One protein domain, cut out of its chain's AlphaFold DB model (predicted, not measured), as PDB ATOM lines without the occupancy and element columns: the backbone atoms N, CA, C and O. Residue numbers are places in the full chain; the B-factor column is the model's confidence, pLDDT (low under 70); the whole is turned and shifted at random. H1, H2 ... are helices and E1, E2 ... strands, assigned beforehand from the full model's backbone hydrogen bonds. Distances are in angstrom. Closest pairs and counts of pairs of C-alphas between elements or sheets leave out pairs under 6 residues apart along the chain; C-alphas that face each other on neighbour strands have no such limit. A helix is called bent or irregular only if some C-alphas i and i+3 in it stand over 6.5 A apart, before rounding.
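Overview. This is residues 24 to 94 of the 124 residues of an uncharacterized protein of Bifidobacterium breve MCC 1128 (UniProt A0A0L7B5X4). Reading from the first printed residue, you trace a loose, open horseshoe: H1 makes one arm, a loop turns back from it to the short strand E1, a long link runs from E1 along the base to H2, and the longest helix, H3, makes the other arm. The gap between the arms is open, and residues 82 to 94 of H3 stick out free of the rest. The printed part has 71 residues, with three named helices and one named strand in the order H1, E1, H2, H3, and its class is mostly helix. The whole is loose, with a radius of gyration of the C-alphas of 14.8 A, and flat, its C-alphas spanning 37 by 35 by 19 A.

Arrangement. Begin at H1, residues 24 to 33, which touches no helix. After it, residues 34 to 39 stand free, within the long link of residues 34 to 47. That link brings you to E1, residues 48 to 52, which pairs with no named strand. H1 and E1 are apart. Go on through residues 53 to 64, another long link, to H2, residues 65 to 72; E1 and H2 are apart too. A short link of 8 residues then leads to H3, residues 81 to 94. H2 and H3 are only just apart, with their closest C-alphas 8.3 A from each other. H1 is apart from both H2 and H3, and E1 is apart from H3. Look at the backbone atoms of H2 and H3: in both helices every O i to N i+4 pair is within hydrogen-bond range, while in H1 it is 5 of 6.

Along the chain. Find C-alpha 24, of Val 24, at (-0.685, -5.358, 13.245); from there H1 runs 15.4 A to C-alpha 33. H1 is irregular, for C-alphas 24 and 27 are 7.1 A apart. Next find C-alpha 48, of Arg 48, at (-8.006, 11.962, 33.526), where E1 begins; its five residues cover 8.6 A. H2 goes from Trp 65 to Arg 72, 10.5 A from first to last C-alpha. H3 goes from Ile 81 to Gln 94, 20.0 A, and ends with C-alpha 94 at (-10.844, -21.286, 12.583).

Size, cuts and confidence. The two C-alphas farthest apart are those of Arg 48 and Gln 94, at 39.4 A, while the first and last printed C-alphas, of Val 24 and Gln 94, are 18.9 A apart. The printed part has no cut. Its long links are H1 to E1 and E1 to H2. Look in the B-factor column for the model's confidence: the mean pLDDT of the printed part is 78.3, and the values under 70 are at residues 54 to 63, within the link from E1 to H2.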
ATOM      1  N   VAL A  24      -0.053  -6.601  13.727       88.12
ATOM      2  CA  VAL A  24      -0.685  -5.358  13.245       88.12
ATOM      3  C   VAL A  24      -0.911  -4.326  14.360       88.12
ATOM      4  O   VAL A  24      -1.056  -3.138  14.082       88.12
ATOM      5  N   LEU A  25      -0.920  -4.757  15.627       88.44
ATOM      6  CA  LEU A  25      -1.056  -3.872  16.780       88.44
ATOM      7  C   LEU A  25       0.261  -3.179  17.152       88.44
ATOM      8  O   LEU A  25       0.204  -2.148  17.815       88.44
ATOM      9  N   ASP A  26       1.423  -3.664  16.700       90.50
ATOM     10  CA  ASP A  26       2.737  -3.120  17.076       90.50
ATOM     11  C   ASP A  26       2.903  -1.614  16.880       90.50
ATOM     12  O   ASP A  26       3.299  -0.949  17.840       90.50
ATOM     13  N   PRO A  27       2.617  -1.031  15.701       92.31
ATOM     14  CA  PRO A  27       2.790   0.408  15.522       92.31
ATOM     15  C   PRO A  27       1.879   1.212  16.461       92.31
ATOM     16  O   PRO A  27       2.289   2.247  16.983       92.31
ATOM     17  N   ILE A  28       0.671   0.706  16.727       90.38
ATOM     18  CA  ILE A  28      -0.310   1.352  17.604       90.38
ATOM     19  C   ILE A  28       0.163   1.273  19.059       90.38
ATOM     20  O   ILE A  28       0.201   2.284  19.755       90.38
ATOM     21  N   MET A  29       0.566   0.085  19.515       90.12
ATOM     22  CA  MET A  29       1.024  -0.134  20.888       90.12
ATOM     23  C   MET A  29       2.329   0.601  21.170       90.12
ATOM     24  O   MET A  29       2.466   1.206  22.228       90.12
ATOM     25  N   ARG A  30       3.270   0.616  20.219       90.19
ATOM     26  CA  ARG A  30       4.532   1.349  20.367       90.19
ATOM     27  C   ARG A  30       4.284   2.843  20.535       90.19
ATOM     28  O   ARG A  30       4.807   3.411  21.483       90.19
ATOM     29  N   SER A  31       3.442   3.436  19.686       89.81
ATOM     30  CA  SER A  31       3.077   4.852  19.806       89.81
ATOM     31  C   SER A  31       2.379   5.156  21.136       89.81
ATOM     32  O   SER A  31       2.643   6.183  21.751       89.81
ATOM     33  N   LEU A  32       1.541   4.243  21.640       87.38
ATOM     34  CA  LEU A  32       0.920   4.405  22.957       87.38
ATOM     35  C   LEU A  32       1.933   4.331  24.107       87.38
ATOM     36  O   LEU A  32       1.734   5.010  25.110       87.38
ATOM     37  N   CYS A  33       2.995   3.537  23.976       89.69
ATOM     38  CA  CYS A  33       4.047   3.396  24.985       89.69
ATOM     39  C   CYS A  33       5.102   4.514  24.955       89.69
ATOM     40  O   CYS A  33       5.903   4.606  25.885       89.69
ATOM     41  N   GLU A  34       5.151   5.347  23.912       89.69
ATOM     42  CA  GLU A  34       6.144   6.420  23.802       89.69
ATOM     43  C   GLU A  34       6.061   7.383  24.996       89.69
ATOM     44  O   GLU A  34       5.007   7.932  25.318       89.69
ATOM     45  N   GLY A  35       7.197   7.576  25.676       85.56
ATOM     46  CA  GLY A  35       7.305   8.471  26.831       85.56
ATOM     47  C   GLY A  35       6.650   7.966  28.123       85.56
ATOM     48  O   GLY A  35       6.484   8.767  29.040       85.56
ATOM     49  N   ARG A  36       6.275   6.680  28.207       86.31
ATOM     50  CA  ARG A  36       5.704   6.061  29.419       86.31
ATOM     51  C   ARG A  36       6.720   5.213  30.167       86.31
ATOM     52  O   ARG A  36       7.577   4.569  29.558       86.31
ATOM     53  N   GLU A  37       6.598   5.189  31.488       86.06
ATOM     54  CA  GLU A  37       7.435   4.366  32.354       86.06
ATOM     55  C   GLU A  37       6.840   2.959  32.542       86.06
ATOM     56  O   GLU A  37       5.625   2.754  32.430       86.06
ATOM     57  N   PRO A  38       7.676   1.946  32.840       79.69
ATOM     58  CA  PRO A  38       7.187   0.624  33.208       79.69
ATOM     59  C   PRO A  38       6.249   0.700  34.422       79.69
ATOM     60  O   PRO A  38       6.666   1.079  35.512       79.69
ATOM     61  N   GLY A  39       4.991   0.299  34.237       78.06
ATOM     62  CA  GLY A  39       3.955   0.356  35.275       78.06
ATOM     63  C   GLY A  39       2.890   1.426  35.037       78.06
ATOM     64  O   GLY A  39       1.831   1.359  35.663       78.06
ATOM     65  N   ASP A  40       3.112   2.345  34.095       84.62
ATOM     66  CA  ASP A  40       2.075   3.269  33.651       84.62
ATOM     67  C   ASP A  40       0.923   2.526  32.965       84.62
ATOM     68  O   ASP A  40       1.092   1.509  32.282       84.62
ATOM     69  N   LEU A  41      -0.285   3.067  33.114       84.31
ATOM     70  CA  LEU A  41      -1.453   2.553  32.412       84.31
ATOM     71  C   LEU A  41      -1.273   2.749  30.909       84.31
ATOM     72  O   LEU A  41      -1.036   3.867  30.463       84.31
ATOM     73  N   LEU A  42      -1.459   1.693  30.113       84.25
ATOM     74  CA  LEU A  42      -1.432   1.790  28.647       84.25
ATOM     75  C   LEU A  42      -2.660   2.540  28.101       84.25
ATOM     76  O   LEU A  42      -2.558   3.334  27.165       84.25
ATOM     77  N   PHE A  43      -3.815   2.349  28.739       84.38
ATOM     78  CA  PHE A  43      -5.066   3.012  28.389       84.38
ATOM     79  C   PHE A  43      -5.601   3.796  29.587       84.38
ATOM     80  O   PHE A  43      -6.004   3.215  30.597       84.38
ATOM     81  N   GLU A  44      -5.616   5.118  29.459       83.56
ATOM     82  CA  GLU A  44      -6.104   6.034  30.488       83.56
ATOM     83  C   GLU A  44      -7.507   6.542  30.151       83.56
ATOM     84  O   GLU A  44      -7.907   6.621  28.986       83.56
ATOM     85  N   GLN A  45      -8.270   6.916  31.176       78.69
ATOM     86  CA  GLN A  45      -9.557   7.567  30.992       78.69
ATOM     87  C   GLN A  45      -9.359   8.913  30.264       78.69
ATOM     88  O   GLN A  45      -8.567   9.744  30.716       78.69
ATOM     89  N   PRO A  46     -10.117   9.191  29.183       73.00
ATOM     90  CA  PRO A  46     -10.042  10.475  28.495       73.00
ATOM     91  C   PRO A  46     -10.247  11.652  29.461       73.00
ATOM     92  O   PRO A  46     -11.229  11.693  30.204       73.00
ATOM     93  N   GLY A  47      -9.301  12.593  29.470       73.44
ATOM     94  CA  GLY A  47      -9.325  13.769  30.347       73.44
ATOM     95  C   GLY A  47      -8.919  13.518  31.806       73.44
ATOM     96  O   GLY A  47      -8.993  14.445  32.610       73.44
ATOM     97  N   ARG A  48      -8.493  12.299  32.176       76.88
ATOM     98  CA  ARG A  48      -8.006  11.962  33.526       76.88
ATOM     99  C   ARG A  48      -6.773  11.054  33.457       76.88
ATOM    100  O   ARG A  48      -6.898   9.831  33.457       76.88
ATOM    101  N   LYS A  49      -5.589  11.671  33.438       78.25
ATOM    102  CA  LYS A  49      -4.295  10.971  33.469       78.25
ATOM    103  C   LYS A  49      -4.178  10.090  34.723       78.25
ATOM    104  O   LYS A  49      -4.637  10.488  35.794       78.25
ATOM    105  N   GLY A  50      -3.592   8.902  34.593       78.44
ATOM    106  CA  GLY A  50      -3.391   7.943  35.685       78.44
ATOM    107  C   GLY A  50      -4.653   7.210  36.158       78.44
ATOM    108  O   GLY A  50      -4.578   6.410  37.086       78.44
ATOM    109  N   MET A  51      -5.813   7.451  35.539       79.75
ATOM    110  CA  MET A  51      -7.056   6.755  35.871       79.75
ATOM    111  C   MET A  51      -7.364   5.690  34.827       79.75
ATOM    112  O   MET A  51      -7.334   5.956  33.628       79.75
ATOM    113  N   MET A  52      -7.724   4.490  35.281       77.06
ATOM    114  CA  MET A  52      -8.164   3.425  34.384       77.06
ATOM    115  C   MET A  52      -9.452   3.800  33.657       77.06
ATOM    116  O   MET A  52     -10.377   4.371  34.247       77.06
ATOM    117  N   ILE A  53      -9.543   3.401  32.388       76.75
ATOM    118  CA  ILE A  53     -10.818   3.406  31.672       76.75
ATOM    119  C   ILE A  53     -11.791   2.516  32.446       76.75
ATOM    120  O   ILE A  53     -11.502   1.361  32.753       76.75
ATOM    121  N   ARG A  54     -12.963   3.057  32.770       68.50
ATOM    122  CA  ARG A  54     -14.040   2.254  33.349       68.50
ATOM    123  C   ARG A  54     -14.534   1.292  32.274       68.50
ATOM    124  O   ARG A  54     -14.863   1.750  31.180       68.50
ATOM    125  N   GLU A  55     -14.598  -0.005  32.595       59.25
ATOM    126  CA  GLU A  55     -15.085  -1.063  31.682       59.25
ATOM    127  C   GLU A  55     -16.379  -0.644  30.987       59.25
ATOM    128  O   GLU A  55     -16.570  -0.845  29.790       59.25
ATOM    129  N   TRP A  56     -17.203   0.064  31.749       55.12
ATOM    130  CA  TRP A  56     -18.367   0.760  31.278       55.12
ATOM    131  C   TRP A  56     -18.176   2.246  31.584       55.12
ATOM    132  O   TRP A  56     -18.321   2.685  32.729       55.12
ATOM    133  N   GLY A  57     -17.762   3.031  30.587       45.97
ATOM    134  CA  GLY A  57     -17.785   4.490  30.705       45.97
ATOM    135  C   GLY A  57     -19.166   4.888  31.224       45.97
ATOM    136  O   GLY A  57     -20.144   4.511  30.603       45.97
ATOM    137  N   ASN A  58     -19.233   5.485  32.419       41.41
ATOM    138  CA  ASN A  58     -20.452   5.896  33.128       41.41
ATOM    139  C   ASN A  58     -21.769   5.246  32.631       41.41
ATOM    140  O   ASN A  58     -22.535   5.826  31.865       41.41
ATOM    141  N   ALA A  59     -21.972   4.008  33.065       41.25
ATOM    142  CA  ALA A  59     -22.812   2.974  32.481       41.25
ATOM    143  C   ALA A  59     -24.325   3.141  32.454       41.25
ATOM    144  O   ALA A  59     -25.064   2.277  32.924       41.25
ATOM    145  N   SER A  60     -24.823   4.234  31.903       43.12
ATOM    146  CA  SER A  60     -26.266   4.392  31.719       43.12
ATOM    147  C   SER A  60     -26.658   5.016  30.391       43.12
ATOM    148  O   SER A  60     -27.851   5.173  30.155       43.12
ATOM    149  N   ARG A  61     -25.712   5.389  29.522       47.66
ATOM    150  CA  ARG A  61     -26.034   6.076  28.269       47.66
ATOM    151  C   ARG A  61     -25.162   5.590  27.124       47.66
ATOM    152  O   ARG A  61     -24.080   5.046  27.317       47.66
ATOM    153  N   ASP A  62     -25.674   5.779  25.919       57.19
ATOM    154  CA  ASP A  62     -25.092   5.407  24.630       57.19
ATOM    155  C   ASP A  62     -23.719   6.054  24.326       57.19
ATOM    156  O   ASP A  62     -23.269   6.067  23.184       57.19
ATOM    157  N   ASP A  63     -23.016   6.627  25.298       62.69
ATOM    158  CA  ASP A  63     -21.794   7.422  25.146       62.69
ATOM    159  C   ASP A  63     -20.508   6.704  25.599       62.69
ATOM    160  O   ASP A  63     -19.417   7.266  25.495       62.69
ATOM    161  N   GLY A  64     -20.599   5.442  26.028       71.44
ATOM    162  CA  GLY A  64     -19.434   4.614  26.345       71.44
ATOM    163  C   GLY A  64     -18.473   4.431  25.159       71.44
ATOM    164  O   GLY A  64     -18.884   4.424  23.997       71.44
ATOM    165  N   TRP A  65     -17.177   4.238  25.443       79.69
ATOM    166  CA  TRP A  65     -16.130   4.112  24.412       79.69
ATOM    167  C   TRP A  65     -16.426   2.998  23.393       79.69
ATOM    168  O   TRP A  65     -16.213   3.195  22.196       79.69
ATOM    169  N   LEU A  66     -16.976   1.866  23.850       79.12
ATOM    170  CA  LEU A  66     -17.372   0.754  22.985       79.12
ATOM    171  C   LEU A  66     -18.555   1.149  22.093       79.12
ATOM    172  O   LEU A  66     -18.492   0.959  20.884       79.12
ATOM    173  N   SER A  67     -19.588   1.782  22.654       78.81
ATOM    174  CA  SER A  67     -20.762   2.257  21.909       78.81
ATOM    175  C   SER A  67     -20.389   3.288  20.839       78.81
ATOM    176  O   SER A  67     -20.874   3.220  19.710       78.81
ATOM    177  N   VAL A  68     -19.485   4.223  21.159       81.94
ATOM    178  CA  VAL A  68     -18.929   5.182  20.187       81.94
ATOM    179  C   VAL A  68     -18.137   4.455  19.099       81.94
ATOM    180  O   VAL A  68     -18.275   4.793  17.923       81.94
ATOM    181  N   GLY A  69     -17.328   3.460  19.473       83.62
ATOM    182  CA  GLY A  69     -16.577   2.624  18.536       83.62
ATOM    183  C   GLY A  69     -17.485   1.902  17.542       83.62
ATOM    184  O   GLY A  69     -17.272   2.013  16.338       83.62
ATOM    185  N   LEU A  70     -18.546   1.249  18.029       84.31
ATOM    186  CA  LEU A  70     -19.534   0.555  17.195       84.31
ATOM    187  C   LEU A  70     -20.242   1.510  16.230       84.31
ATOM    188  O   LEU A  70     -20.338   1.211  15.041       84.31
ATOM    189  N   ARG A  71     -20.657   2.695  16.704       84.88
ATOM    190  CA  ARG A  71     -21.265   3.721  15.841       84.88
ATOM    191  C   ARG A  71     -20.319   4.203  14.751       84.88
ATOM    192  O   ARG A  71     -20.733   4.319  13.603       84.88
ATOM    193  N   ARG A  72     -19.056   4.478  15.090       86.75
ATOM    194  CA  ARG A  72     -18.039   4.897  14.109       86.75
ATOM    195  C   ARG A  72     -17.720   3.799  13.099       86.75
ATOM    196  O   ARG A  72     -17.436   4.115  11.952       86.75
ATOM    197  N   ALA A  73     -17.795   2.538  13.515       87.75
ATOM    198  CA  ALA A  73     -17.647   1.382  12.639       87.75
ATOM    199  C   ALA A  73     -18.911   1.074  11.811       87.75
ATOM    200  O   ALA A  73     -18.879   0.174  10.978       87.75
ATOM    201  N   GLY A  74     -20.022   1.790  12.033       88.62
ATOM    202  CA  GLY A  74     -21.292   1.551  11.345       88.62
ATOM    203  C   GLY A  74     -21.965   0.228  11.722       88.62
ATOM    204  O   GLY A  74     -22.785  -0.268  10.957       88.62
ATOM    205  N   ILE A  75     -21.621  -0.359  12.873       84.62
ATOM    206  CA  ILE A  75     -22.182  -1.633  13.332       84.62
ATOM    207  C   ILE A  75     -23.517  -1.349  14.035       84.62
ATOM    208  O   ILE A  75     -23.520  -0.691  15.081       84.62
ATOM    209  N   PRO A  76     -24.655  -1.818  13.491       77.75
ATOM    210  CA  PRO A  76     -25.950  -1.637  14.130       77.75
ATOM    211  C   PRO A  76     -26.121  -2.603  15.312       77.75
ATOM    212  O   PRO A  76     -25.626  -3.729  15.293       77.75
ATOM    213  N   GLY A  77     -26.893  -2.188  16.316       73.12
ATOM    214  CA  GLY A  77     -27.299  -3.045  17.431       73.12
ATOM    215  C   GLY A  77     -26.370  -3.014  18.646       73.12
ATOM    216  O   GLY A  77     -25.577  -2.093  18.835       73.12
ATOM    217  N   HIS A  78     -26.532  -4.016  19.511       72.00
ATOM    218  CA  HIS A  78     -25.817  -4.138  20.778       72.00
ATOM    219  C   HIS A  78     -24.757  -5.236  20.674       72.00
ATOM    220  O   HIS A  78     -25.092  -6.403  20.490       72.00
ATOM    221  N   LEU A  79     -23.487  -4.855  20.810       76.62
ATOM    222  CA  LEU A  79     -22.353  -5.772  20.898       76.62
ATOM    223  C   LEU A  79     -21.634  -5.534  22.223       76.62
ATOM    224  O   LEU A  79     -21.297  -4.397  22.559       76.62
ATOM    225  N   THR A  80     -21.383  -6.603  22.970       81.62
ATOM    226  CA  THR A  80     -20.671  -6.540  24.247       81.62
ATOM    227  C   THR A  80     -19.207  -6.953  24.112       81.62
ATOM    228  O   THR A  80     -18.788  -7.588  23.144       81.62
ATOM    229  N   ILE A  81     -18.411  -6.660  25.145       80.38
ATOM    230  CA  ILE A  81     -17.039  -7.183  25.277       80.38
ATOM    231  C   ILE A  81     -17.037  -8.722  25.301       80.38
ATOM    232  O   ILE A  81     -16.086  -9.355  24.839       80.38
ATOM    233  N   HIS A  82     -18.096  -9.337  25.835       81.75
ATOM    234  CA  HIS A  82     -18.236 -10.788  25.870       81.75
ATOM    235  C   HIS A  82     -18.392 -11.371  24.460       81.75
ATOM    236  O   HIS A  82     -17.699 -12.331  24.126       81.75
ATOM    237  N   ASP A  83     -19.197 -10.736  23.610       82.06
ATOM    238  CA  ASP A  83     -19.370 -11.146  22.213       82.06
ATOM    239  C   ASP A  83     -18.056 -11.020  21.435       82.06
ATOM    240  O   ASP A  83     -17.652 -11.955  20.749       82.06
ATOM    241  N   LEU A  84     -17.310  -9.924  21.633       84.19
ATOM    242  CA  LEU A  84     -15.974  -9.753  21.045       84.19
ATOM    243  C   LEU A  84     -14.994 -10.848  21.491       84.19
ATOM    244  O   LEU A  84     -14.216 -11.354  20.681       84.19
ATOM    245  N   ARG A  85     -15.039 -11.250  22.769       80.62
ATOM    246  CA  ARG A  85     -14.233 -12.368  23.283       80.62
ATOM    247  C   ARG A  85     -14.614 -13.683  22.600       80.62
ATOM    248  O   ARG A  85     -13.718 -14.457  22.261       80.62
ATOM    249  N   HIS A  86     -15.904 -13.930  22.384       86.44
ATOM    250  CA  HIS A  86     -16.367 -15.101  21.643       86.44
ATOM    251  C   HIS A  86     -15.901 -15.074  20.189       86.44
ATOM    252  O   HIS A  86     -15.353 -16.070  19.725       86.44
ATOM    253  N   THR A  87     -16.013 -13.936  19.501       86.25
ATOM    254  CA  THR A  87     -15.515 -13.781  18.128       86.25
ATOM    255  C   THR A  87     -14.015 -14.042  18.041       86.25
ATOM    256  O   THR A  87     -13.586 -14.804  17.179       86.25
ATOM    257  N   ALA A  88     -13.212 -13.487  18.952       84.62
ATOM    258  CA  ALA A  88     -11.775 -13.754  18.996       84.62
ATOM    259  C   ALA A  88     -11.475 -15.251  19.185       84.62
ATOM    260  O   ALA A  88     -10.628 -15.802  18.485       84.62
ATOM    261  N   ALA A  89     -12.193 -15.930  20.085       83.06
ATOM    262  CA  ALA A  89     -12.048 -17.370  20.288       83.06
ATOM    263  C   ALA A  89     -12.433 -18.183  19.039       83.06
ATOM    264  O   ALA A  89     -11.702 -19.099  18.661       83.06
ATOM    265  N   SER A  90     -13.533 -17.830  18.369       85.62
ATOM    266  CA  SER A  90     -13.965 -18.471  17.122       85.62
ATOM    267  C   SER A  90     -12.959 -18.269  15.991       85.62
ATOM    268  O   SER A  90     -12.632 -19.235  15.306       85.62
ATOM    269  N   LEU A  91     -12.425 -17.055  15.826       84.25
ATOM    270  CA  LEU A  91     -11.391 -16.761  14.831       84.25
ATOM    271  C   LEU A  91     -10.125 -17.576  15.091       84.25
ATOM    272  O   LEU A  91      -9.608 -18.183  14.162       84.25
ATOM    273  N   MET A  92      -9.674 -17.665  16.347       79.88
ATOM    274  CA  MET A  92      -8.521 -18.496  16.715       79.88
ATOM    275  C   MET A  92      -8.763 -19.988  16.438       79.88
ATOM    276  O   MET A  92      -7.861 -20.682  15.972       79.88
ATOM    277  N   GLY A  93      -9.980 -20.482  16.686       75.00
ATOM    278  CA  GLY A  93     -10.366 -21.858  16.362       75.00
ATOM    279  C   GLY A  93     -10.381 -22.139  14.854       75.00
ATOM    280  O   GLY A  93      -9.956 -23.207  14.422       75.00
ATOM    281  N   GLN A  94     -10.817 -21.170  14.045       74.00
ATOM    282  CA  GLN A  94     -10.844 -21.286  12.583       74.00
ATOM    283  C   GLN A  94      -9.453 -21.128  11.953       74.00
ATOM    284  O   GLN A  94      -9.111 -21.891  11.056       74.00
TER     285      GLN A  94